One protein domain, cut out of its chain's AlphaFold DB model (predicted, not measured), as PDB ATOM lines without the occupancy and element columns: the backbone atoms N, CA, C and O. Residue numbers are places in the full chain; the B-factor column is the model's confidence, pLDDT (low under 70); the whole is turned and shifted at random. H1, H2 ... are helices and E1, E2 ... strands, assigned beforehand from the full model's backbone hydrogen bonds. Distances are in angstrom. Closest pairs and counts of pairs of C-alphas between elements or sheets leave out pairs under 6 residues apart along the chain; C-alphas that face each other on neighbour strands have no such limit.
ATOM      1  N   GLU A   6      15.067 -61.124 -34.910       91.56
ATOM      2  CA  GLU A   6      13.944 -60.536 -35.620       91.56
ATOM      3  C   GLU A   6      13.288 -59.440 -34.761       91.56
ATOM      4  O   GLU A   6      12.915 -59.648 -33.603       91.56
ATOM      5  N   ILE A   7      13.166 -58.243 -35.325       92.75
ATOM      6  CA  ILE A   7      12.495 -57.101 -34.723       92.75
ATOM      7  C   ILE A   7      11.184 -56.890 -35.460       92.75
ATOM      8  O   ILE A   7      11.151 -56.503 -36.626       92.75
ATOM      9  N   ALA A   8      10.091 -57.111 -34.740       92.25
ATOM     10  CA  ALA A   8       8.756 -56.912 -35.269       92.25
ATOM     11  C   ALA A   8       8.541 -55.484 -35.802       92.25
ATOM     12  O   ALA A   8       9.153 -54.508 -35.349       92.25
ATOM     13  N   HIS A   9       7.582 -55.366 -36.717       94.12
ATOM     14  CA  HIS A   9       7.051 -54.093 -37.182       94.12
ATOM     15  C   HIS A   9       6.520 -53.233 -36.015       94.12
ATOM     16  O   HIS A   9       6.041 -53.757 -34.998       94.12
ATOM     17  N   THR A  10       6.548 -51.901 -36.156       95.31
ATOM     18  CA  THR A  10       6.057 -50.976 -35.112       95.31
ATOM     19  C   THR A  10       4.551 -51.093 -34.819       95.31
ATOM     20  O   THR A  10       4.074 -50.640 -33.776       95.31
ATOM     21  N   GLY A  11       3.794 -51.732 -35.705       94.56
ATOM     22  CA  GLY A  11       2.344 -51.880 -35.575       94.56
ATOM     23  C   GLY A  11       1.588 -50.572 -35.820       94.56
ATOM     24  O   GLY A  11       2.033 -49.714 -36.584       94.56
ATOM     25  N   GLY A  12       0.439 -50.427 -35.170       95.19
ATOM     26  CA  GLY A  12      -0.518 -49.343 -35.354       95.19
ATOM     27  C   GLY A  12      -1.648 -49.695 -36.321       95.19
ATOM     28  O   GLY A  12      -1.830 -50.833 -36.743       95.19
ATOM     29  N   LYS A  13      -2.432 -48.686 -36.689       96.81
ATOM     30  CA  LYS A  13      -3.619 -48.832 -37.530       96.81
ATOM     31  C   LYS A  13      -3.606 -47.822 -38.659       96.81
ATOM     32  O   LYS A  13      -3.434 -46.626 -38.414       96.81
ATOM     33  N   ILE A  14      -3.827 -48.309 -39.874       97.62
ATOM     34  CA  ILE A  14      -3.927 -47.511 -41.095       97.62
ATOM     35  C   ILE A  14      -5.379 -47.566 -41.571       97.62
ATOM     36  O   ILE A  14      -5.910 -48.628 -41.880       97.62
ATOM     37  N   GLU A  15      -6.037 -46.416 -41.617       97.94
ATOM     38  CA  GLU A  15      -7.427 -46.272 -42.036       97.94
ATOM     39  C   GLU A  15      -7.494 -45.446 -43.321       97.94
ATOM     40  O   GLU A  15      -7.077 -44.286 -43.365       97.94
ATOM     41  N   PHE A  16      -8.062 -46.043 -44.361       97.50
ATOM     42  CA  PHE A  16      -8.386 -45.407 -45.628       97.50
ATOM     43  C   PHE A  16      -9.853 -44.986 -45.579       97.50
ATOM     44  O   PHE A  16     -10.756 -45.821 -45.615       97.50
ATOM     45  N   LEU A  17     -10.089 -43.686 -45.425       96.94
ATOM     46  CA  LEU A  17     -11.390 -43.088 -45.148       96.94
ATOM     47  C   LEU A  17     -11.976 -42.492 -46.426       96.94
ATOM     48  O   LEU A  17     -11.521 -41.445 -46.892       96.94
ATOM     49  N   TYR A  18     -12.992 -43.139 -46.990       96.00
ATOM     50  CA  TYR A  18     -13.678 -42.629 -48.172       96.00
ATOM     51  C   TYR A  18     -14.607 -41.464 -47.799       96.00
ATOM     52  O   TYR A  18     -15.369 -41.538 -46.835       96.00
ATOM     53  N   SER A  19     -14.560 -40.383 -48.579       93.50
ATOM     54  CA  SER A  19     -15.426 -39.214 -48.416       93.50
ATOM     55  C   SER A  19     -16.327 -39.037 -49.633       93.50
ATOM     56  O   SER A  19     -15.854 -38.692 -50.716       93.50
ATOM     57  N   GLU A  20     -17.640 -39.207 -49.444       83.44
ATOM     58  CA  GLU A  20     -18.640 -39.007 -50.504       83.44
ATOM     59  C   GLU A  20     -18.625 -37.578 -51.058       83.44
ATOM     60  O   GLU A  20     -18.683 -37.386 -52.271       83.44
ATOM     61  N   GLY A  21     -18.512 -36.577 -50.180       77.69
ATOM     62  CA  GLY A  21     -18.518 -35.165 -50.570       77.69
ATOM     63  C   GLY A  21     -17.233 -34.712 -51.266       77.69
ATOM     64  O   GLY A  21     -17.276 -33.795 -52.080       77.69
ATOM     65  N   GLY A  22     -16.097 -35.349 -50.956       73.06
ATOM     66  CA  GLY A  22     -14.798 -35.051 -51.568       73.06
ATOM     67  C   GLY A  22     -14.439 -35.934 -52.765       73.06
ATOM     68  O   GLY A  22     -13.440 -35.651 -53.417       73.06
ATOM     69  N   GLN A  23     -15.213 -36.998 -53.027       81.38
ATOM     70  CA  GLN A  23     -14.901 -38.055 -54.002       81.38
ATOM     71  C   GLN A  23     -13.437 -38.523 -53.923       81.38
ATOM     72  O   GLN A  23     -12.744 -38.633 -54.929       81.38
ATOM     73  N   GLY A  24     -12.953 -38.766 -52.704       89.25
ATOM     74  CA  GLY A  24     -11.557 -39.111 -52.454       89.25
ATOM     75  C   GLY A  24     -11.381 -39.932 -51.184       89.25
ATOM     76  O   GLY A  24     -12.318 -40.105 -50.402       89.25
ATOM     77  N   VAL A  25     -10.165 -40.433 -50.988       93.62
ATOM     78  CA  VAL A  25      -9.784 -41.248 -49.831       93.62
ATOM     79  C   VAL A  25      -8.758 -40.485 -49.001       93.62
ATOM     80  O   VAL A  25      -7.694 -40.116 -49.494       93.62
ATOM     81  N   GLY A  26      -9.089 -40.227 -47.739       93.06
ATOM     82  CA  GLY A  26      -8.142 -39.736 -46.741       93.06
ATOM     83  C   GLY A  26      -7.410 -40.896 -46.075       93.06
ATOM     84  O   GLY A  26      -7.970 -41.977 -45.928       93.06
ATOM     85  N   ILE A  27      -6.173 -40.674 -45.638       94.94
ATOM     86  CA  ILE A  27      -5.391 -41.666 -44.893       94.94
ATOM     87  C   ILE A  27      -5.264 -41.179 -43.451       94.94
ATOM     88  O   ILE A  27      -4.848 -40.045 -43.207       94.94
ATOM     89  N   ARG A  28      -5.605 -42.035 -42.490       96.00
ATOM     90  CA  ARG A  28      -5.352 -41.816 -41.065       96.00
ATOM     91  C   ARG A  28      -4.482 -42.946 -40.541       96.00
ATOM     92  O   ARG A  28      -4.841 -44.108 -40.663       96.00
ATOM     93  N   ILE A  29      -3.361 -42.591 -39.928       95.50
ATOM     94  CA  ILE A  29      -2.477 -43.540 -39.253       95.50
ATOM     95  C   ILE A  29      -2.521 -43.221 -37.764       95.50
ATOM     96  O   ILE A  29      -2.355 -42.065 -37.369       95.50
ATOM     97  N   SER A  30      -2.785 -44.232 -36.942       96.12
ATOM     98  CA  SER A  30      -2.777 -44.126 -35.483       96.12
ATOM     99  C   SER A  30      -1.836 -45.163 -34.887       96.12
ATOM    100  O   SER A  30      -1.753 -46.294 -35.356       96.12
ATOM    101  N   HIS A  31      -1.098 -44.761 -33.860       94.94
ATOM    102  CA  HIS A  31      -0.132 -45.604 -33.168       94.94
ATOM    103  C   HIS A  31      -0.173 -45.250 -31.685       94.94
ATOM    104  O   HIS A  31      -0.138 -44.071 -31.329       94.94
ATOM    105  N   ALA A  32      -0.325 -46.263 -30.834       93.81
ATOM    106  CA  ALA A  32      -0.428 -46.109 -29.382       93.81
ATOM    107  C   ALA A  32       0.471 -47.100 -28.625       93.81
ATOM    108  O   ALA A  32       0.333 -47.275 -27.415       93.81
ATOM    109  N   ASN A  33       1.379 -47.764 -29.341       93.69
ATOM    110  CA  ASN A  33       2.256 -48.759 -28.750       93.69
ATOM    111  C   ASN A  33       3.392 -48.103 -27.946       93.69
ATOM    112  O   ASN A  33       3.811 -46.992 -28.265       93.69
ATOM    113  N   PRO A  34       3.944 -48.789 -26.925       94.56
ATOM    114  CA  PRO A  34       4.956 -48.215 -26.033       94.56
ATOM    115  C   PRO A  34       6.373 -48.151 -26.633       94.56
ATOM    116  O   PRO A  34       7.307 -47.731 -25.950       94.56
ATOM    117  N   TRP A  35       6.561 -48.600 -27.874       94.44
ATOM    118  CA  TRP A  35       7.847 -48.637 -28.574       94.44
ATOM    119  C   TRP A  35       7.935 -47.575 -29.679       94.44
ATOM    120  O   TRP A  35       6.975 -46.857 -29.953       94.44
ATOM    121  N   ALA A  36       9.110 -47.443 -30.298       94.69
ATOM    122  CA  ALA A  36       9.368 -46.386 -31.267       94.69
ATOM    123  C   ALA A  36       8.595 -46.598 -32.577       94.69
ATOM    124  O   ALA A  36       8.337 -47.726 -32.996       94.69
ATOM    125  N   THR A  37       8.271 -45.491 -33.243       94.56
ATOM    126  CA  THR A  37       7.729 -45.468 -34.603       94.56
ATOM    127  C   THR A  37       8.370 -44.326 -35.377       94.56
ATOM    128  O   THR A  37       8.438 -43.192 -34.897       94.56
ATOM    129  N   THR A  38       8.877 -44.634 -36.564       94.44
ATOM    130  CA  THR A  38       9.262 -43.646 -37.568       94.44
ATOM    131  C   THR A  38       8.437 -43.911 -38.813       94.44
ATOM    132  O   THR A  38       8.255 -45.057 -39.216       94.44
ATOM    133  N   MET A  39       7.944 -42.841 -39.425       94.12
ATOM    134  CA  MET A  39       7.155 -42.905 -40.644       94.12
ATOM    135  C   MET A  39       7.794 -42.023 -41.706       94.12
ATOM    136  O   MET A  39       8.154 -40.875 -41.435       94.12
ATOM    137  N   VAL A  40       7.903 -42.557 -42.915       95.31
ATOM    138  CA  VAL A  40       8.372 -41.830 -44.096       95.31
ATOM    139  C   VAL A  40       7.314 -41.902 -45.188       95.31
ATOM    140  O   VAL A  40       6.597 -42.893 -45.305       95.31
ATOM    141  N   GLN A  41       7.195 -40.832 -45.966       95.12
ATOM    142  CA  GLN A  41       6.228 -40.726 -47.050       95.12
ATOM    143  C   GLN A  41       6.934 -40.942 -48.390       95.12
ATOM    144  O   GLN A  41       8.034 -40.431 -48.614       95.12
ATOM    145  N   LEU A  42       6.298 -41.695 -49.281       95.81
ATOM    146  CA  LEU A  42       6.779 -41.997 -50.624       95.81
ATOM    147  C   LEU A  42       5.689 -41.682 -51.642       95.81
ATOM    148  O   LEU A  42       4.503 -41.670 -51.310       95.81
ATOM    149  N   CYS A  43       6.090 -41.450 -52.884       95.38
ATOM    150  CA  CYS A  43       5.173 -41.405 -54.016       95.38
ATOM    151  C   CYS A  43       5.329 -42.670 -54.862       95.38
ATOM    152  O   CYS A  43       6.444 -43.082 -55.182       95.38
ATOM    153  N   ILE A  44       4.201 -43.290 -55.196       96.06
ATOM    154  CA  ILE A  44       4.131 -44.560 -55.920       96.06
ATOM    155  C   ILE A  44       3.286 -44.353 -57.171       96.06
ATOM    156  O   ILE A  44       2.187 -43.800 -57.092       96.06
ATOM    157  N   SER A  45       3.798 -44.748 -58.334       92.38
ATOM    158  CA  SER A  45       3.046 -44.682 -59.586       92.38
ATOM    159  C   SER A  45       1.806 -45.581 -59.526       92.38
ATOM    160  O   SER A  45       1.726 -46.515 -58.728       92.38
ATOM    161  N   TYR A  46       0.828 -45.340 -60.398       83.31
ATOM    162  CA  TYR A  46      -0.342 -46.223 -60.484       83.31
ATOM    163  C   TYR A  46      -0.006 -47.643 -60.968       83.31
ATOM    164  O   TYR A  46      -0.787 -48.558 -60.720       83.31
ATOM    165  N   ASP A  47       1.164 -47.832 -61.583       83.62
ATOM    166  CA  ASP A  47       1.695 -49.139 -61.978       83.62
ATOM    167  C   ASP A  47       2.448 -49.846 -60.828       83.62
ATOM    168  O   ASP A  47       2.906 -50.978 -60.982       83.62
ATOM    169  N   GLY A  48       2.547 -49.210 -59.651       84.50
ATOM    170  CA  GLY A  48       3.115 -49.793 -58.433       84.50
ATOM    171  C   GLY A  48       4.617 -49.572 -58.241       84.50
ATOM    172  O   GLY A  48       5.211 -50.215 -57.376       84.50
ATOM    173  N   GLU A  49       5.238 -48.677 -59.013       92.12
ATOM    174  CA  GLU A  49       6.660 -48.341 -58.874       92.12
ATOM    175  C   GLU A  49       6.862 -47.217 -57.854       92.12
ATOM    176  O   GLU A  49       6.184 -46.189 -57.902       92.12
ATOM    177  N   VAL A  50       7.817 -47.381 -56.937       95.88
ATOM    178  CA  VAL A  50       8.205 -46.322 -55.998       95.88
ATOM    179  C   VAL A  50       9.059 -45.294 -56.739       95.88
ATOM    180  O   VAL A  50      10.119 -45.632 -57.255       95.88
ATOM    181  N   LEU A  51       8.607 -44.040 -56.792       95.19
ATOM    182  CA  LEU A  51       9.234 -42.998 -57.612       95.19
ATOM    183  C   LEU A  51      10.239 -42.143 -56.834       95.19
ATOM    184  O   LEU A  51      11.304 -41.816 -57.355       95.19
ATOM    185  N   ASP A  52       9.890 -41.734 -55.611       95.44
ATOM    186  CA  ASP A  52      10.780 -40.990 -54.712       95.44
ATOM    187  C   ASP A  52      10.209 -40.910 -53.286       95.44
ATOM    188  O   ASP A  52       9.007 -41.114 -53.056       95.44
ATOM    189  N   PHE A  53      11.062 -40.538 -52.333       95.12
ATOM    190  CA  PHE A  53      10.621 -40.067 -51.023       95.12
ATOM    191  C   PHE A  53      10.036 -38.660 -51.133       95.12
ATOM    192  O   PHE A  53      10.556 -37.795 -51.838       95.12
ATOM    193  N   VAL A  54       8.970 -38.404 -50.379       93.75
ATOM    194  CA  VAL A  54       8.299 -37.106 -50.339       93.75
ATOM    195  C   VAL A  54       8.387 -36.557 -48.918       93.75
ATOM    196  O   VAL A  54       8.002 -37.247 -47.977       93.75
ATOM    197  N   PRO A  55       8.891 -35.328 -48.707       89.75
ATOM    198  CA  PRO A  55       8.876 -34.722 -47.382       89.75
ATOM    199  C   PRO A  55       7.441 -34.580 -46.858       89.75
ATOM    200  O   PRO A  55       6.529 -34.256 -47.616       89.75
ATOM    201  N   CYS A  56       7.234 -34.769 -45.555       84.69
ATOM    202  CA  CYS A  56       5.950 -34.457 -44.929       84.69
ATOM    203  C   CYS A  56       5.789 -32.933 -44.807       84.69
ATOM    204  O   CYS A  56       6.680 -32.242 -44.309       84.69
ATOM    205  N   GLY A  57       4.650 -32.405 -45.256       81.06
ATOM    206  CA  GLY A  57       4.353 -30.972 -45.238       81.06
ATOM    207  C   GLY A  57       3.531 -30.546 -44.038       81.06
ATOM    208  O   GLY A  57       2.696 -31.297 -43.542       81.06
ATOM    209  N   GLY A  58       3.751 -29.311 -43.587       79.38
ATOM    210  CA  GLY A  58       2.854 -28.660 -42.638       79.38
ATOM    211  C   GLY A  58       1.510 -28.296 -43.276       79.38
ATOM    212  O   GLY A  58       1.340 -28.340 -44.496       79.38
ATOM    213  N   ILE A  59       0.551 -27.885 -42.445       76.06
ATOM    214  CA  ILE A  59      -0.762 -27.419 -42.910       76.06
ATOM    215  C   ILE A  59      -0.575 -26.271 -43.915       76.06
ATOM    216  O   ILE A  59       0.081 -25.276 -43.613       76.06
ATOM    217  N   GLY A  60      -1.157 -26.418 -45.107       77.50
ATOM    218  CA  GLY A  60      -1.079 -25.430 -46.187       77.50
ATOM    219  C   GLY A  60       0.194 -25.491 -47.038       77.50
ATOM    220  O   GLY A  60       0.304 -24.732 -48.000       77.50
ATOM    221  N   ALA A  61       1.143 -26.383 -46.734       85.12
ATOM    222  CA  ALA A  61       2.314 -26.587 -47.577       85.12
ATOM    223  C   ALA A  61       1.936 -27.356 -48.852       85.12
ATOM    224  O   ALA A  61       1.324 -28.421 -48.792       85.12
ATOM    225  N   VAL A  62       2.347 -26.834 -50.009       82.19
ATOM    226  CA  VAL A  62       2.273 -27.552 -51.286       82.19
ATOM    227  C   VAL A  62       3.629 -28.193 -51.526       82.19
ATOM    228  O   VAL A  62       4.601 -27.500 -51.827       82.19
ATOM    229  N   ILE A  63       3.704 -29.510 -51.362       85.69
ATOM    230  CA  ILE A  63       4.928 -30.265 -51.623       85.69
ATOM    231  C   ILE A  63       4.835 -30.838 -53.031       85.69
ATOM    232  O   ILE A  63       3.936 -31.640 -53.282       85.69
ATOM    233  N   PRO A  64       5.708 -30.426 -53.966       87.62
ATOM    234  CA  PRO A  64       5.759 -31.045 -55.276       87.62
ATOM    235  C   PRO A  64       6.340 -32.455 -55.145       87.62
ATOM    236  O   PRO A  64       7.347 -32.664 -54.472       87.62
ATOM    237  N   TYR A  65       5.717 -33.416 -55.815       91.00
ATOM    238  CA  TYR A  65       6.219 -34.779 -55.958       91.00
ATOM    239  C   TYR A  65       5.842 -35.313 -57.347       91.00
ATOM    240  O   TYR A  65       4.915 -34.771 -57.959       91.00
ATOM    241  N   PRO A  66       6.564 -36.317 -57.879       92.25
ATOM    242  CA  PRO A  66       6.289 -36.914 -59.185       92.25
ATOM    243  C   PRO A  66       4.811 -37.264 -59.391       92.25
ATOM    244  O   PRO A  66       4.179 -37.838 -58.513       92.25
ATOM    245  N   GLN A  67       4.258 -36.919 -60.554       89.88
ATOM    246  CA  GLN A  67       2.866 -37.185 -60.928       89.88
ATOM    247  C   GLN A  67       2.809 -37.916 -62.275       89.88
ATOM    248  O   GLN A  67       3.657 -37.639 -63.128       89.88
ATOM    249  N   PRO A  68       1.795 -38.767 -62.519       90.88
ATOM    250  CA  PRO A  68       0.725 -39.164 -61.593       90.88
ATOM    251  C   PRO A  68       1.199 -40.187 -60.542       90.88
ATOM    252  O   PRO A  68       1.855 -41.166 -60.891       90.88
ATOM    253  N   SER A  69       0.874 -39.977 -59.260       93.69
ATOM    254  CA  SER A  69       1.239 -40.920 -58.188       93.69
ATOM    255  C   SER A  69       0.323 -40.847 -56.958       93.69
ATOM    256  O   SER A  69      -0.354 -39.845 -56.717       93.69
ATOM    257  N   LEU A  70       0.325 -41.920 -56.166       92.56
ATOM    258  CA  LEU A  70      -0.277 -42.007 -54.839       92.56
ATOM    259  C   LEU A  70       0.787 -41.764 -53.762       92.56
ATOM    260  O   LEU A  70       1.894 -42.296 -53.839       92.56
ATOM    261  N   LEU A  71       0.432 -41.011 -52.721       93.62
ATOM    262  CA  LEU A  71       1.250 -40.909 -51.517       93.62
ATOM    263  C   LEU A  71       0.999 -42.108 -50.601       93.62
ATOM    264  O   LEU A  71      -0.126 -42.328 -50.152       93.62
ATOM    265  N   ALA A  72       2.062 -42.846 -50.307       95.31
ATOM    266  CA  ALA A  72       2.065 -43.979 -49.393       95.31
ATOM    267  C   ALA A  72       3.005 -43.718 -48.215       95.31
ATOM    268  O   ALA A  72       3.905 -42.880 -48.291       95.31
ATOM    269  N   PHE A  73       2.797 -44.447 -47.122       95.88
ATOM    270  CA  PHE A  73       3.618 -44.336 -45.922       95.88
ATOM    271  C   PHE A  73       4.289 -45.668 -45.625       95.88
ATOM    272  O   PHE A  73       3.624 -46.698 -45.602       95.88
ATOM    273  N   LEU A  74       5.595 -45.627 -45.370       96.56
ATOM    274  CA  LEU A  74       6.369 -46.750 -44.851       96.56
ATOM    275  C   LEU A  74       6.619 -46.525 -43.359       96.56
ATOM    276  O   LEU A  74       6.921 -45.403 -42.937       96.56
ATOM    277  N   LEU A  75       6.499 -47.589 -42.571       96.56
ATOM    278  CA  LEU A  75       6.624 -47.562 -41.117       96.56
ATOM    279  C   LEU A  75       7.849 -48.375 -40.676       96.56
ATOM    280  O   LEU A  75       8.234 -49.349 -41.314       96.56
ATOM    281  N   SER A  76       8.512 -47.935 -39.613       96.75
ATOM    282  CA  SER A  76       9.716 -48.598 -39.107       96.75
ATOM    283  C   SER A  76       9.406 -49.885 -38.338       96.75
ATOM    284  O   SER A  76       8.262 -50.177 -37.979       96.75
ATOM    285  N   ASP A  77      10.460 -50.596 -37.947       96.25
ATOM    286  CA  ASP A  77      10.390 -51.566 -36.857       96.25
ATOM    287  C   ASP A  77      10.101 -50.893 -35.491       96.25
ATOM    288  O   ASP A  77      10.027 -49.660 -35.370       96.25
ATOM    289  N   ARG A  78       9.952 -51.705 -34.433       95.38
ATOM    290  CA  ARG A  78       9.735 -51.232 -33.046       95.38
ATOM    291  C   ARG A  78      10.910 -50.441 -32.452       95.38
ATOM    292  O   ARG A  78      10.753 -49.811 -31.405       95.38
ATOM    293  N   GLU A  79      12.082 -50.461 -33.082       95.38
ATOM    294  CA  GLU A  79      13.247 -49.671 -32.676       95.38
ATOM    295  C   GLU A  79      13.362 -48.333 -33.418       95.38
ATOM    296  O   GLU A  79      14.237 -47.529 -33.084       95.38
ATOM    297  N   GLY A  80      12.478 -48.061 -34.381       95.81
ATOM    298  CA  GLY A  80      12.529 -46.843 -35.182       95.81
ATOM    299  C   GLY A  80      13.501 -46.917 -36.361       95.81
ATOM    300  O   GLY A  80      13.892 -45.866 -36.868       95.81
ATOM    301  N   LEU A  81      13.923 -48.117 -36.770       97.12
ATOM    302  CA  LEU A  81      14.844 -48.345 -37.884       97.12
ATOM    303  C   LEU A  81      14.122 -49.000 -39.068       97.12
ATOM    304  O   LEU A  81      13.108 -49.677 -38.908       97.12
ATOM    305  N   PHE A  82      14.660 -48.785 -40.264       97.56
ATOM    306  CA  PHE A  82      14.232 -49.437 -41.498       97.56
ATOM    307  C   PHE A  82      15.360 -50.319 -42.011       97.56
ATOM    308  O   PHE A  82      16.512 -49.875 -42.039       97.56
ATOM    309  N   GLY A  83      15.035 -51.533 -42.442       97.38
ATOM    310  CA  GLY A  83      15.950 -52.378 -43.194       97.38
ATOM    311  C   GLY A  83      16.256 -51.775 -44.554       97.38
ATOM    312  O   GLY A  83      15.420 -51.123 -45.175       97.38
ATOM    313  N   GLN A  84      17.488 -51.956 -45.005       97.69
ATOM    314  CA  GLN A  84      17.994 -51.429 -46.260       97.69
ATOM    315  C   GLN A  84      18.890 -52.485 -46.906       97.69
ATOM    316  O   GLN A  84      19.743 -53.074 -46.241       97.69
ATOM    317  N   SER A  85      18.708 -52.723 -48.204       97.62
ATOM    318  CA  SER A  85      19.512 -53.669 -48.981       97.62
ATOM    319  C   SER A  85      20.296 -52.929 -50.052       97.62
ATOM    320  O   SER A  85      19.723 -52.208 -50.858       97.62
ATOM    321  N   CYS A  86      21.620 -53.071 -50.064       97.69
ATOM    322  CA  CYS A  86      22.437 -52.386 -51.060       97.69
ATOM    323  C   CYS A  86      22.239 -52.990 -52.463       97.69
ATOM    324  O   CYS A  86      22.556 -54.169 -52.636       97.69
ATOM    325  N   PRO A  87      21.872 -52.199 -53.492       97.12
ATOM    326  CA  PRO A  87      21.647 -52.719 -54.847       97.12
ATOM    327  C   PRO A  87      22.927 -53.245 -55.520       97.12
ATOM    328  O   PRO A  87      22.871 -54.034 -56.460       97.12
ATOM    329  N   LYS A  88      24.106 -52.832 -55.038       96.19
ATOM    330  CA  LYS A  88      25.404 -53.229 -55.600       96.19
ATOM    331  C   LYS A  88      25.998 -54.485 -54.976       96.19
ATOM    332  O   LYS A  88      26.570 -55.304 -55.692       96.19
ATOM    333  N   CYS A  89      25.952 -54.613 -53.648       96.06
ATOM    334  CA  CYS A  89      26.580 -55.735 -52.935       96.06
ATOM    335  C   CYS A  89      25.588 -56.671 -52.241       96.06
ATOM    336  O   CYS A  89      26.025 -57.646 -51.633       96.06
ATOM    337  N   ASN A  90      24.282 -56.396 -52.333       96.69
ATOM    338  CA  ASN A  90      23.190 -57.168 -51.727       96.69
ATOM    339  C   ASN A  90      23.313 -57.340 -50.205       96.69
ATOM    340  O   ASN A  90      22.751 -58.266 -49.628       96.69
ATOM    341  N   SER A  91      24.089 -56.477 -49.547       96.56
ATOM    342  CA  SER A  91      24.254 -56.517 -48.098       96.56
ATOM    343  C   SER A  91      23.122 -55.764 -47.420       96.56
ATOM    344  O   SER A  91      22.787 -54.647 -47.827       96.56
ATOM    345  N   TYR A  92      22.592 -56.367 -46.364       97.56
ATOM    346  CA  TYR A  92      21.544 -55.803 -45.531       97.56
ATOM    347  C   TYR A  92      22.130 -55.032 -44.336       97.56
ATOM    348  O   TYR A  92      23.174 -55.394 -43.788       97.56
ATOM    349  N   PHE A  93      21.472 -53.947 -43.950       97.81
ATOM    350  CA  PHE A  93      21.739 -53.148 -42.750       97.81
ATOM    351  C   PHE A  93      20.455 -52.413 -42.358       97.81
ATOM    352  O   PHE A  93      19.525 -52.364 -43.162       97.81
ATOM    353  N   ARG A  94      20.381 -51.805 -41.170       97.44
ATOM    354  CA  ARG A  94      19.243 -50.933 -40.833       97.44
ATOM    355  C   ARG A  94      19.696 -49.547 -40.451       97.44
ATOM    356  O   ARG A  94      20.791 -49.339 -39.927       97.44
ATOM    357  N   SER A  95      18.837 -48.569 -40.705       97.44
ATOM    358  CA  SER A  95      19.055 -47.210 -40.234       97.44
ATOM    359  C   SER A  95      17.754 -46.435 -40.061       97.44
ATOM    360  O   SER A  95      16.711 -46.798 -40.597       97.44
ATOM    361  N   ASN A  96      17.809 -45.334 -39.313       95.69
ATOM    362  CA  ASN A  96      16.718 -44.355 -39.264       95.69
ATOM    363  C   ASN A  96      16.806 -43.299 -40.384       95.69
ATOM    364  O   ASN A  96      16.084 -42.304 -40.343       95.69
ATOM    365  N   SER A  97      17.714 -43.470 -41.348       93.00
ATOM    366  CA  SER A  97      17.980 -42.522 -42.429       93.00
ATOM    367  C   SER A  97      17.796 -43.201 -43.778       93.00
ATOM    368  O   SER A  97      18.766 -43.567 -44.439       93.00
ATOM    369  N   ILE A  98      16.538 -43.344 -44.185       93.31
ATOM    370  CA  ILE A  98      16.171 -43.991 -45.449       93.31
ATOM    371  C   ILE A  98      15.828 -42.994 -46.569       93.31
ATOM    372  O   ILE A  98      15.878 -43.350 -47.738       93.31
ATOM    373  N   SER A  99      15.504 -41.737 -46.245       88.44
ATOM    374  CA  SER A  99      15.168 -40.716 -47.246       88.44
ATOM    375  C   SER A  99      16.404 -39.980 -47.777       88.44
ATOM    376  O   SER A  99      17.410 -39.827 -47.084       88.44
ATOM    377  N   GLY A 100      16.325 -39.485 -49.017       90.69
ATOM    378  CA  GLY A 100      17.444 -38.808 -49.682       90.69
ATOM    379  C   GLY A 100      18.449 -39.798 -50.269       90.69
ATOM    380  O   GLY A 100      18.043 -40.811 -50.828       90.69
ATOM    381  N   ASN A 101      19.747 -39.507 -50.166       95.31
ATOM    382  CA  ASN A 101      20.798 -40.434 -50.589       95.31
ATOM    383  C   ASN A 101      21.208 -41.331 -49.421       95.31
ATOM    384  O   ASN A 101      21.388 -40.855 -48.302       95.31
ATOM    385  N   THR A 102      21.407 -42.613 -49.704       97.19
ATOM    386  CA  THR A 102      21.910 -43.603 -48.751       97.19
ATOM    387  C   THR A 102      23.281 -44.084 -49.199       97.19
ATOM    388  O   THR A 102      23.487 -44.398 -50.368       97.19
ATOM    389  N   THR A 103      24.220 -44.167 -48.259       97.44
ATOM    390  CA  THR A 103      25.515 -44.830 -48.452       97.44
ATOM    391  C   THR A 103      25.454 -46.254 -47.909       97.44
ATOM    392  O   THR A 103      25.109 -46.454 -46.749       97.44
ATOM    393  N   CYS A 104      25.855 -47.253 -48.691       97.75
ATOM    394  CA  CYS A 104      26.044 -48.603 -48.172       97.75
ATOM    395  C   CYS A 104      27.194 -48.620 -47.142       97.75
ATOM    396  O   CYS A 104      28.324 -48.278 -47.512       97.75
ATOM    397  N   PRO A 105      26.969 -49.070 -45.891       97.31
ATOM    398  CA  PRO A 105      28.003 -49.087 -44.856       97.31
ATOM    399  C   PRO A 105      29.232 -49.922 -45.194       97.31
ATOM    400  O   PRO A 105      30.314 -49.636 -44.687       97.31
ATOM    401  N   TYR A 106      29.055 -50.936 -46.043       96.88
ATOM    402  CA  TYR A 106      30.070 -51.943 -46.341       96.88
ATOM    403  C   TYR A 106      30.872 -51.606 -47.595       96.88
ATOM    404  O   TYR A 106      32.099 -51.623 -47.586       96.88
ATOM    405  N   CYS A 107      30.180 -51.319 -48.701       95.62
ATOM    406  CA  CYS A 107      30.830 -51.100 -49.991       95.62
ATOM    407  C   CYS A 107      30.950 -49.623 -50.366       95.62
ATOM    408  O   CYS A 107      31.618 -49.314 -51.348       95.62
ATOM    409  N   GLY A 108      30.329 -48.712 -49.610       95.06
ATOM    410  CA  GLY A 108      30.393 -47.268 -49.840       95.06
ATOM    411  C   GLY A 108      29.653 -46.775 -51.082       95.06
ATOM    412  O   GLY A 108      29.880 -45.642 -51.490       95.06
ATOM    413  N   ASP A 109      28.820 -47.611 -51.702       96.00
ATOM    414  CA  ASP A 109      27.972 -47.201 -52.821       96.00
ATOM    415  C   ASP A 109      26.931 -46.181 -52.372       96.00
ATOM    416  O   ASP A 109      26.398 -46.313 -51.270       96.00
ATOM    417  N   ILE A 110      26.667 -45.172 -53.199       95.94
ATOM    418  CA  ILE A 110      25.739 -44.089 -52.878       95.94
ATOM    419  C   ILE A 110      24.669 -44.050 -53.953       95.94
ATOM    420  O   ILE A 110      24.972 -43.744 -55.100       95.94
ATOM    421  N   GLU A 111      23.429 -44.297 -53.550       96.81
ATOM    422  CA  GLU A 111      22.256 -44.199 -54.417       96.81
ATOM    423  C   GLU A 111      21.118 -43.484 -53.686       96.81
ATOM    424  O   GLU A 111      21.212 -43.174 -52.490       96.81
ATOM    425  N   LYS A 112      20.024 -43.207 -54.401       95.94
ATOM    426  CA  LYS A 112      18.789 -42.756 -53.754       95.94
ATOM    427  C   LYS A 112      18.302 -43.826 -52.780       95.94
ATOM    428  O   LYS A 112      18.370 -45.016 -53.060       95.94
ATOM    429  N   GLY A 113      17.740 -43.411 -51.652       95.94
ATOM    430  CA  GLY A 113      17.258 -44.321 -50.617       95.94
ATOM    431  C   GLY A 113      16.172 -45.286 -51.096       95.94
ATOM    432  O   GLY A 113      16.069 -46.383 -50.559       95.94
ATOM    433  N   ILE A 114      15.406 -44.919 -52.133       97.00
ATOM    434  CA  ILE A 114      14.413 -45.815 -52.746       97.00
ATOM    435  C   ILE A 114      15.060 -47.064 -53.364       97.00
ATOM    436  O   ILE A 114      14.464 -48.133 -53.320       97.00
ATOM    437  N   GLU A 115      16.301 -46.955 -53.847       97.44
ATOM    438  CA  GLU A 115      17.068 -48.074 -54.417       97.44
ATOM    439  C   GLU A 115      17.540 -49.060 -53.339       97.44
ATOM    440  O   GLU A 115      17.985 -50.162 -53.648       97.44
ATOM    441  N   PHE A 116      17.459 -48.660 -52.065       97.94
ATOM    442  CA  PHE A 116      17.804 -49.489 -50.915       97.94
ATOM    443  C   PHE A 116      16.585 -50.150 -50.255       97.94
ATOM    444  O   PHE A 116      16.764 -50.879 -49.275       97.94
ATOM    445  N   LEU A 117      15.363 -49.901 -50.743       97.50
ATOM    446  CA  LEU A 117      14.155 -50.523 -50.196       97.50
ATOM    447  C   LEU A 117      14.233 -52.048 -50.310       97.50
ATOM    448  O   LEU A 117      14.654 -52.599 -51.328       97.50
ATOM    449  N   THR A 118      13.811 -52.743 -49.259       96.88
ATOM    450  CA  THR A 118      13.798 -54.209 -49.255       96.88
ATOM    451  C   THR A 118      12.583 -54.752 -50.007       96.88
ATOM    452  O   THR A 118      11.549 -54.092 -50.121       96.88
ATOM    453  N   GLU A 119      12.661 -55.998 -50.482       95.25
ATOM    454  CA  GLU A 119      11.523 -56.660 -51.138       95.25
ATOM    455  C   GLU A 119      10.276 -56.685 -50.236       95.25
ATOM    456  O   GLU A 119       9.154 -56.470 -50.692       95.25
ATOM    457  N   ASN A 120      10.479 -56.883 -48.935       94.31
ATOM    458  CA  ASN A 120       9.416 -56.903 -47.939       94.31
ATOM    459  C   ASN A 120       8.737 -55.532 -47.778       94.31
ATOM    460  O   ASN A 120       7.509 -55.449 -47.729       94.31
ATOM    461  N   GLN A 121       9.511 -54.443 -47.792       96.44
ATOM    462  CA  GLN A 121       8.965 -53.082 -47.783       96.44
ATOM    463  C   GLN A 121       8.176 -52.782 -49.065       96.44
ATOM    464  O   GLN A 121       7.118 -52.156 -49.010       96.44
ATOM    465  N   LEU A 122       8.629 -53.276 -50.223       96.00
ATOM    466  CA  LEU A 122       7.887 -53.142 -51.481       96.00
ATOM    467  C   LEU A 122       6.547 -53.897 -51.445       96.00
ATOM    468  O   LEU A 122       5.542 -53.375 -51.933       96.00
ATOM    469  N   LYS A 123       6.492 -55.088 -50.828       95.62
ATOM    470  CA  LYS A 123       5.233 -55.829 -50.606       95.62
ATOM    471  C   LYS A 123       4.269 -55.047 -49.715       95.62
ATOM    472  O   LYS A 123       3.098 -54.910 -50.066       95.62
ATOM    473  N   PHE A 124       4.763 -54.470 -48.620       96.31
ATOM    474  CA  PHE A 124       3.963 -53.610 -47.745       96.31
ATOM    475  C   PHE A 124       3.385 -52.402 -48.486       96.31
ATOM    476  O   PHE A 124       2.189 -52.126 -48.400       96.31
ATOM    477  N   LEU A 125       4.216 -51.698 -49.258       96.31
ATOM    478  CA  LEU A 125       3.789 -50.528 -50.027       96.31
ATOM    479  C   LEU A 125       2.759 -50.883 -51.106       96.31
ATOM    480  O   LEU A 125       1.820 -50.117 -51.331       96.31
ATOM    481  N   ARG A 126       2.882 -52.060 -51.732       94.94
ATOM    482  CA  ARG A 126       1.865 -52.578 -52.653       94.94
ATOM    483  C   ARG A 126       0.535 -52.801 -51.936       94.94
ATOM    484  O   ARG A 126      -0.479 -52.276 -52.388       94.94
ATOM    485  N   HIS A 127       0.549 -53.484 -50.791       95.12
ATOM    486  CA  HIS A 127      -0.661 -53.718 -49.997       95.12
ATOM    487  C   HIS A 127      -1.315 -52.408 -49.518       95.12
ATOM    488  O   HIS A 127      -2.542 -52.265 -49.529       95.12
ATOM    489  N   PHE A 128      -0.498 -51.412 -49.156       95.75
ATOM    490  CA  PHE A 128      -0.960 -50.069 -48.814       95.75
ATOM    491  C   PHE A 128      -1.724 -49.425 -49.983       95.75
ATOM    492  O   PHE A 128      -2.830 -48.909 -49.801       95.75
ATOM    493  N   CYS A 129      -1.162 -49.475 -51.195       94.88
ATOM    494  CA  CYS A 129      -1.790 -48.914 -52.394       94.88
ATOM    495  C   CYS A 129      -3.075 -49.657 -52.774       94.88
ATOM    496  O   CYS A 129      -4.083 -49.022 -53.081       94.88
ATOM    497  N   GLU A 130      -3.071 -50.989 -52.713       94.44
ATOM    498  CA  GLU A 130      -4.255 -51.819 -52.966       94.44
ATOM    499  C   GLU A 130      -5.398 -51.475 -52.006       94.44
ATOM    500  O   GLU A 130      -6.540 -51.307 -52.435       94.44
ATOM    501  N   SER A 131      -5.091 -51.279 -50.722       95.50
ATOM    502  CA  SER A 131      -6.077 -50.883 -49.710       95.50
ATOM    503  C   SER A 131      -6.672 -49.497 -49.980       95.50
ATOM    504  O   SER A 131      -7.884 -49.306 -49.846       95.50
ATOM    505  N   PHE A 132      -5.848 -48.543 -50.429       95.00
ATOM    506  CA  PHE A 132      -6.314 -47.225 -50.867       95.00
ATOM    507  C   PHE A 132      -7.247 -47.326 -52.082       95.00
ATOM    508  O   PHE A 132      -8.334 -46.744 -52.090       95.00
ATOM    509  N   ILE A 133      -6.838 -48.078 -53.109       93.12
ATOM    510  CA  ILE A 133      -7.609 -48.269 -54.345       93.12
ATOM    511  C   ILE A 133      -8.939 -48.966 -54.041       93.12
ATOM    512  O   ILE A 133      -9.978 -48.560 -54.563       93.12
ATOM    513  N   MET A 134      -8.934 -49.972 -53.164       95.00
ATOM    514  CA  MET A 134     -10.139 -50.662 -52.707       95.00
ATOM    515  C   MET A 134     -11.103 -49.694 -52.015       95.00
ATOM    516  O   MET A 134     -12.279 -49.655 -52.374       95.00
ATOM    517  N   ALA A 135     -10.615 -48.863 -51.085       95.81
ATOM    518  CA  ALA A 135     -11.442 -47.860 -50.409       95.81
ATOM    519  C   ALA A 135     -12.097 -46.884 -51.400       95.81
ATOM    520  O   ALA A 135     -13.281 -46.558 -51.279       95.81
ATOM    521  N   HIS A 136     -11.341 -46.456 -52.415       94.00
ATOM    522  CA  HIS A 136     -11.823 -45.558 -53.458       94.00
ATOM    523  C   HIS A 136     -12.882 -46.219 -54.355       94.00
ATOM    524  O   HIS A 136     -13.970 -45.673 -54.541       94.00
ATOM    525  N   ASN A 137     -12.584 -47.401 -54.901       93.81
ATOM    526  CA  ASN A 137     -13.445 -48.077 -55.874       93.81
ATOM    527  C   ASN A 137     -14.730 -48.616 -55.241       93.81
ATOM    528  O   ASN A 137     -15.801 -48.520 -55.840       93.81
ATOM    529  N   GLU A 138     -14.634 -49.149 -54.024       95.88
ATOM    530  CA  GLU A 138     -15.779 -49.690 -53.289       95.88
ATOM    531  C   GLU A 138     -16.530 -48.620 -52.487       95.88
ATOM    532  O   GLU A 138     -17.571 -48.917 -51.901       95.88
ATOM    533  N   LYS A 139     -16.036 -47.372 -52.480       95.31
ATOM    534  CA  LYS A 139     -16.660 -46.222 -51.807       95.31
ATOM    535  C   LYS A 139     -16.935 -46.482 -50.325       95.31
ATOM    536  O   LYS A 139     -17.991 -46.126 -49.798       95.31
ATOM    537  N   ARG A 140     -15.985 -47.125 -49.647       95.81
ATOM    538  CA  ARG A 140     -16.091 -47.481 -48.229       95.81
ATOM    539  C   ARG A 140     -14.766 -47.303 -47.513       95.81
ATOM    540  O   ARG A 140     -13.710 -47.246 -48.133       95.81
ATOM    541  N   ASN A 141     -14.832 -47.286 -46.188       96.88
ATOM    542  CA  ASN A 141     -13.629 -47.296 -45.377       96.88
ATOM    543  C   ASN A 141     -12.954 -48.673 -45.429       96.88
ATOM    544  O   ASN A 141     -13.619 -49.717 -45.451       96.88
ATOM    545  N   VAL A 142     -11.626 -48.657 -45.421       97.69
ATOM    546  CA  VAL A 142     -10.775 -49.842 -45.295       97.69
ATOM    547  C   VAL A 142      -9.841 -49.616 -44.116       97.69
ATOM    548  O   VAL A 142      -9.227 -48.558 -44.010       97.69
ATOM    549  N   THR A 143      -9.733 -50.601 -43.231       97.81
ATOM    550  CA  THR A 143      -8.844 -50.548 -42.069       97.81
ATOM    551  C   THR A 143      -7.846 -51.690 -42.158       97.81
ATOM    552  O   THR A 143      -8.241 -52.841 -42.311       97.81
ATOM    553  N   VAL A 144      -6.567 -51.354 -42.030       96.12
ATOM    554  CA  VAL A 144      -5.462 -52.291 -41.843       96.12
ATOM    555  C   VAL A 144      -4.990 -52.136 -40.398       96.12
ATOM    556  O   VAL A 144      -4.363 -51.136 -40.043       96.12
ATOM    557  N   ASP A 145      -5.363 -53.090 -39.546       94.94
ATOM    558  CA  ASP A 145      -5.001 -53.116 -38.126       94.94
ATOM    559  C   ASP A 145      -3.735 -53.965 -37.937       94.94
ATOM    560  O   ASP A 145      -3.788 -55.191 -37.857       94.94
ATOM    561  N   LEU A 146      -2.570 -53.314 -37.937       94.12
ATOM    562  CA  LEU A 146      -1.282 -53.999 -37.811       94.12
ATOM    563  C   LEU A 146      -1.087 -54.551 -36.396       94.12
ATOM    564  O   LEU A 146      -0.399 -55.555 -36.234       94.12
ATOM    565  N   ASP A 147      -1.691 -53.930 -35.380       92.75
ATOM    566  CA  ASP A 147      -1.630 -54.422 -34.002       92.75
ATOM    567  C   ASP A 147      -2.400 -55.735 -33.854       92.75
ATOM    568  O   ASP A 147      -1.909 -56.674 -33.228       92.75
ATOM    569  N   GLU A 148      -3.585 -55.834 -34.461       90.56
ATOM    570  CA  GLU A 148      -4.348 -57.083 -34.499       90.56
ATOM    571  C   GLU A 148      -3.565 -58.198 -35.208       90.56
ATOM    572  O   GLU A 148      -3.486 -59.315 -34.694       90.56
ATOM    573  N   LEU A 149      -2.935 -57.892 -36.347       89.69
ATOM    574  CA  LEU A 149      -2.141 -58.864 -37.106       89.69
ATOM    575  C   LEU A 149      -0.917 -59.355 -36.322       89.69
ATOM    576  O   LEU A 149      -0.688 -60.559 -36.245       89.69
ATOM    577  N   LEU A 150      -0.170 -58.439 -35.698       86.69
ATOM    578  CA  LEU A 150       1.037 -58.769 -34.932       86.69
ATOM    579  C   LEU A 150       0.741 -59.548 -33.641       86.69
ATOM    580  O   LEU A 150       1.611 -60.274 -33.171       86.69
ATOM    581  N   ASN A 151      -0.445 -59.390 -33.046       83.12
ATOM    582  CA  ASN A 151      -0.808 -60.071 -31.797       83.12
ATOM    583  C   ASN A 151      -1.438 -61.456 -32.009       83.12
ATOM    584  O   ASN A 151      -1.417 -62.269 -31.089       83.12
ATOM    585  N   ASN A 152      -2.023 -61.719 -33.183       72.00
ATOM    586  CA  ASN A 152      -2.864 -62.900 -33.402       72.00
ATOM    587  C   ASN A 152      -2.252 -63.966 -34.332       72.00
ATOM    588  O   ASN A 152      -2.884 -65.007 -34.522       72.00
ATOM    589  N   MET A 153      -1.073 -63.747 -34.933       61.31
ATOM    590  CA  MET A 153      -0.544 -64.630 -35.988       61.31
ATOM    591  C   MET A 153       0.932 -65.013 -35.795       61.31
ATOM    592  O   MET A 153       1.816 -64.393 -36.380       61.31
ATOM    593  N   GLU A 154       1.202 -66.085 -35.039       59.53
ATOM    594  CA  GLU A 154       2.560 -66.662 -34.953       59.53
ATOM    595  C   GLU A 154       2.948 -67.480 -36.209       59.53
ATOM    596  O   GLU A 154       4.120 -67.491 -36.558       59.53
ATOM    597  N   ASP A 155       1.991 -68.067 -36.953       58.88
ATOM    598  CA  ASP A 155       2.283 -68.960 -38.105       58.88
ATOM    599  C   ASP A 155       1.662 -68.538 -39.463       58.88
ATOM    600  O   ASP A 155       1.931 -69.167 -40.483       58.88
ATOM    601  N   ASN A 156       0.829 -67.486 -39.516       61.19
ATOM    602  CA  ASN A 156       0.100 -67.061 -40.735       61.19
ATOM    603  C   ASN A 156       0.155 -65.544 -40.992       61.19
ATOM    604  O   ASN A 156      -0.747 -64.980 -41.618       61.19
ATOM    605  N   SER A 157       1.191 -64.863 -40.496       73.56
ATOM    606  CA  SER A 157       1.362 -63.434 -40.772       73.56
ATOM    607  C   SER A 157       1.399 -63.185 -42.290       73.56
ATOM    608  O   SER A 157       2.065 -63.937 -43.007       73.56
ATOM    609  N   PRO A 158       0.675 -62.172 -42.807       86.81
ATOM    610  CA  PRO A 158       0.696 -61.869 -44.231       86.81
ATOM    611  C   PRO A 158       2.118 -61.581 -44.717       86.81
ATOM    612  O   PRO A 158       2.889 -60.930 -44.021       86.81
ATOM    613  N   ASP A 159       2.442 -61.998 -45.937       88.19
ATOM    614  CA  ASP A 159       3.775 -61.838 -46.537       88.19
ATOM    615  C   ASP A 159       4.208 -60.372 -46.739       88.19
ATOM    616  O   ASP A 159       5.395 -60.084 -46.900       88.19
ATOM    617  N   TRP A 160       3.250 -59.444 -46.735       91.88
ATOM    618  CA  TRP A 160       3.473 -58.002 -46.796       91.88
ATOM    619  C   TRP A 160       3.711 -57.359 -45.422       91.88
ATOM    620  O   TRP A 160       4.158 -56.214 -45.370       91.88
ATOM    621  N   LEU A 161       3.422 -58.053 -44.315       90.50
ATOM    622  CA  LEU A 161       3.747 -57.590 -42.968       90.50
ATOM    623  C   LEU A 161       5.162 -58.055 -42.629       90.50
ATOM    624  O   LEU A 161       5.412 -59.247 -42.477       90.50
ATOM    625  N   TYR A 162       6.089 -57.110 -42.513       89.88
ATOM    626  CA  TYR A 162       7.508 -57.434 -42.443       89.88
ATOM    627  C   TYR A 162       8.128 -57.113 -41.084       89.88
ATOM    628  O   TYR A 162       7.914 -56.023 -40.543       89.88
ATOM    629  N   PRO A 163       8.934 -58.029 -40.534       91.94
ATOM    630  CA  PRO A 163       9.912 -57.692 -39.520       91.94
ATOM    631  C   PRO A 163      11.225 -57.219 -40.160       91.94
ATOM    632  O   PRO A 163      11.465 -57.405 -41.355       91.94
ATOM    633  N   GLU A 164      12.095 -56.638 -39.341       94.81
ATOM    634  CA  GLU A 164      13.464 -56.272 -39.706       94.81
ATOM    635  C   GLU A 164      14.452 -57.035 -38.818       94.81
ATOM    636  O   GLU A 164      14.183 -57.271 -37.647       94.81
ATOM    637  N   GLU A 165      15.635 -57.385 -39.313       94.31
ATOM    638  CA  GLU A 165      16.608 -58.171 -38.537       94.31
ATOM    639  C   GLU A 165      17.676 -57.294 -37.865       94.31
ATOM    640  O   GLU A 165      18.343 -56.498 -38.535       94.31
ATOM    641  N   ARG A 166      17.894 -57.459 -36.551       94.62
ATOM    642  CA  ARG A 166      18.978 -56.766 -35.839       94.62
ATOM    643  C   ARG A 166      20.347 -57.253 -36.297       94.62
ATOM    644  O   ARG A 166      20.623 -58.448 -36.289       94.62
ATOM    645  N   GLN A 167      21.243 -56.308 -36.564       95.19
ATOM    646  CA  GLN A 167      22.632 -56.607 -36.908       95.19
ATOM    647  C   GLN A 167      23.568 -56.555 -35.686       95.19
ATOM    648  O   GLN A 167      23.143 -56.300 -34.558       95.19
ATOM    649  N   GLN A 168      24.856 -56.826 -35.888       93.81
ATOM    650  CA  GLN A 168      25.819 -57.021 -34.796       93.81
ATOM    651  C   GLN A 168      26.221 -55.708 -34.114       93.81
ATOM    652  O   GLN A 168      26.279 -55.632 -32.886       93.81
ATOM    653  N   THR A 169      26.454 -54.653 -34.899       92.94
ATOM    654  CA  THR A 169      27.023 -53.399 -34.395       92.94
ATOM    655  C   THR A 169      26.058 -52.247 -34.583       92.94
ATOM    656  O   THR A 169      25.905 -51.732 -35.688       92.94
ATOM    657  N   LYS A 170      25.443 -51.799 -33.484       94.38
ATOM    658  CA  LYS A 170      24.570 -50.617 -33.441       94.38
ATOM    659  C   LYS A 170      25.373 -49.369 -33.075       94.38
ATOM    660  O   LYS A 170      26.037 -49.336 -32.040       94.38
ATOM    661  N   LYS A 171      25.284 -48.316 -33.890       94.69
ATOM    662  CA  LYS A 171      25.999 -47.045 -33.687       94.69
ATOM    663  C   LYS A 171      25.085 -45.837 -33.867       94.69
ATOM    664  O   LYS A 171      24.094 -45.861 -34.597       94.69
ATOM    665  N   LYS A 172      25.456 -44.747 -33.191       96.38
ATOM    666  CA  LYS A 172      24.860 -43.419 -33.352       96.38
ATOM    667  C   LYS A 172      25.918 -42.467 -33.889       96.38
ATOM    668  O   LYS A 172      26.843 -42.114 -33.169       96.38
ATOM    669  N   CYS A 173      25.770 -42.041 -35.137       96.25
ATOM    670  CA  CYS A 173      26.681 -41.072 -35.738       96.25
ATOM    671  C   CYS A 173      26.441 -39.658 -35.179       96.25
ATOM    672  O   CYS A 173      25.335 -39.321 -34.752       96.25
ATOM    673  N   GLU A 174      27.448 -38.787 -35.268       95.00
ATOM    674  CA  GLU A 174      27.341 -37.352 -34.964       95.00
ATOM    675  C   GLU A 174      26.257 -36.641 -35.793       95.00
ATOM    676  O   GLU A 174      25.618 -35.710 -35.304       95.00
ATOM    677  N   CYS A 175      25.968 -37.118 -37.012       95.12
ATOM    678  CA  CYS A 175      24.848 -36.621 -37.825       95.12
ATOM    679  C   CYS A 175      23.463 -37.035 -37.283       95.12
ATOM    680  O   CYS A 175      22.440 -36.657 -37.850       95.12
ATOM    681  N   ARG A 176      23.428 -37.773 -36.162       95.81
ATOM    682  CA  ARG A 176      22.257 -38.343 -35.472       95.81
ATOM    683  C   ARG A 176      21.614 -39.550 -36.158       95.81
ATOM    684  O   ARG A 176      20.623 -40.061 -35.638       95.81
ATOM    685  N   CYS A 177      22.196 -40.041 -37.250       96.56
ATOM    686  CA  CYS A 177      21.798 -41.319 -37.829       96.56
ATOM    687  C   CYS A 177      22.099 -42.455 -36.843       96.56
ATOM    688  O   CYS A 177      23.232 -42.607 -36.373       96.56
ATOM    689  N   LEU A 178      21.064 -43.224 -36.523       96.94
ATOM    690  CA  LEU A 178      21.150 -44.505 -35.844       96.94
ATOM    691  C   LEU A 178      21.179 -45.579 -36.920       96.94
ATOM    692  O   LEU A 178      20.317 -45.576 -37.798       96.94
ATOM    693  N   TYR A 179      22.155 -46.470 -36.851       97.06
ATOM    694  CA  TYR A 179      22.294 -47.559 -37.804       97.06
ATOM    695  C   TYR A 179      22.859 -48.801 -37.130       97.06
ATOM    696  O   TYR A 179      23.537 -48.702 -36.102       97.06
ATOM    697  N   ASP A 180      22.571 -49.960 -37.705       95.44
ATOM    698  CA  ASP A 180      23.188 -51.220 -37.330       95.44
ATOM    699  C   ASP A 180      23.689 -52.004 -38.548       95.44
ATOM    700  O   ASP A 180      23.095 -51.992 -39.626       95.44
ATOM    701  N   ILE A 181      24.856 -52.625 -38.387       96.44
ATOM    702  CA  ILE A 181      25.596 -53.281 -39.469       96.44
ATOM    703  C   ILE A 181      26.178 -54.622 -39.026       96.44
ATOM    704  O   ILE A 181      26.346 -54.887 -37.832       96.44
ATOM    705  N   LEU A 182      26.489 -55.462 -40.008       94.69
ATOM    706  CA  LEU A 182      27.302 -56.664 -39.861       94.69
ATOM    707  C   LEU A 182      28.763 -56.294 -39.599       94.69
ATOM    708  O   LEU A 182      29.329 -55.446 -40.290       94.69
TER     709      LEU A 182
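AT A GLANCE: This is residues 6 to 182 of the 362 residues of an uncharacterized protein of Shewanella sp. YLB-07 (UniProt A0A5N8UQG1). One long helix, H2, spans two small three-stranded sheets that are separate from each other, covering one face of each; toward one end of the domain is a lobe with the four-stranded sheet E6 E7 E12 E11, the small hairpin E8 and E9, and the short helix H1. H3 follows E10 near the start of E1, and residues 57 to 62 stick out as a loop. The 177 printed residues include twelve named strands and three named helices, in the order E1 to E9, H1, H2, E10, H3, E11, E12; the class is mixed. The sheets, E2 E1 E10, E4 E3 E5, E6 E7 E12 E11 and E8 E9, are antiparallel. The whole is compact, with a radius of gyration of the C-alphas of 16.6 A and spans of 51 by 39 by 29 A.

HOW THE PARTS SIT: E1, residues 13 to 19, and E2, residues 24 to 30, form a hairpin, with N 15 and O 28 2.8 A apart. E3, residues 39 to 45, is the inner strand of a strongly twisted sheet between E4, residues 50 to 54, and E5, residues 69 to 75; N 43 and O 52 are 2.9 A apart, N 42 and O 72 2.8 A. E6, residues 82 to 85, and E7, residues 92 to 95, form a hairpin, with N 84 and O 93 at 2.8 A. E8, residues 101 to 103, and E9, residues 110 to 112, form another, with N 102 and O 111 at 2.8 A. H1, residues 113 to 116, only grazes the sheet of E4, E3 and E5; its closest C-alpha pair with E4 is Asp 52 and Ile 114, 6.4 A. H2, residues 119 to 137, makes two layers, a helix on one face of a sheet, with E4 E3 E5, at a height of 8.8 A. It also makes two layers with the sheet of E2, E1 and E10, residues 142 to 145, at a height of 10.4 A, over E1 and along the strands at 18 degrees on the local plane. N 14 and O 144 are 2.9 A apart. H3, residues 146 to 152, has its closest C-alpha pair with E1 at Lys 13 and Leu 146, 5.7 A. E11, residues 169 to 172, and E12, residues 178 to 181, form a hairpin, with N 171 and O 179 at 2.8 A; E7 and E12 are antiparallel neighbours, with N 180 and O 94 within hydrogen-bond range at 2.9 A. Every O i to N i+4 pair is within hydrogen-bond range in H2 and H3; H1 is too short for one.

IN THESE COORDINATES: E1 begins at C-alpha 13 (-3.619, -48.832, -37.530) and is 18.7 A long; E2, E3 and E5 are 19.8, 19.5 and 19.1 A. H2, 26.8 A, begins at C-alpha 119 (11.523, -56.660, -51.138). E12 ends at C-alpha 181 (25.596, -53.281, -39.469).

THE WHOLE: The C-alphas farthest apart are those of Gly 21 and Gln 168, 51.9 A. The printed part has no cut. The links E4 to E5 and H3 to E11 are long. Mean pLDDT of the printed part is 92.6; residues 153 to 156 are under 70.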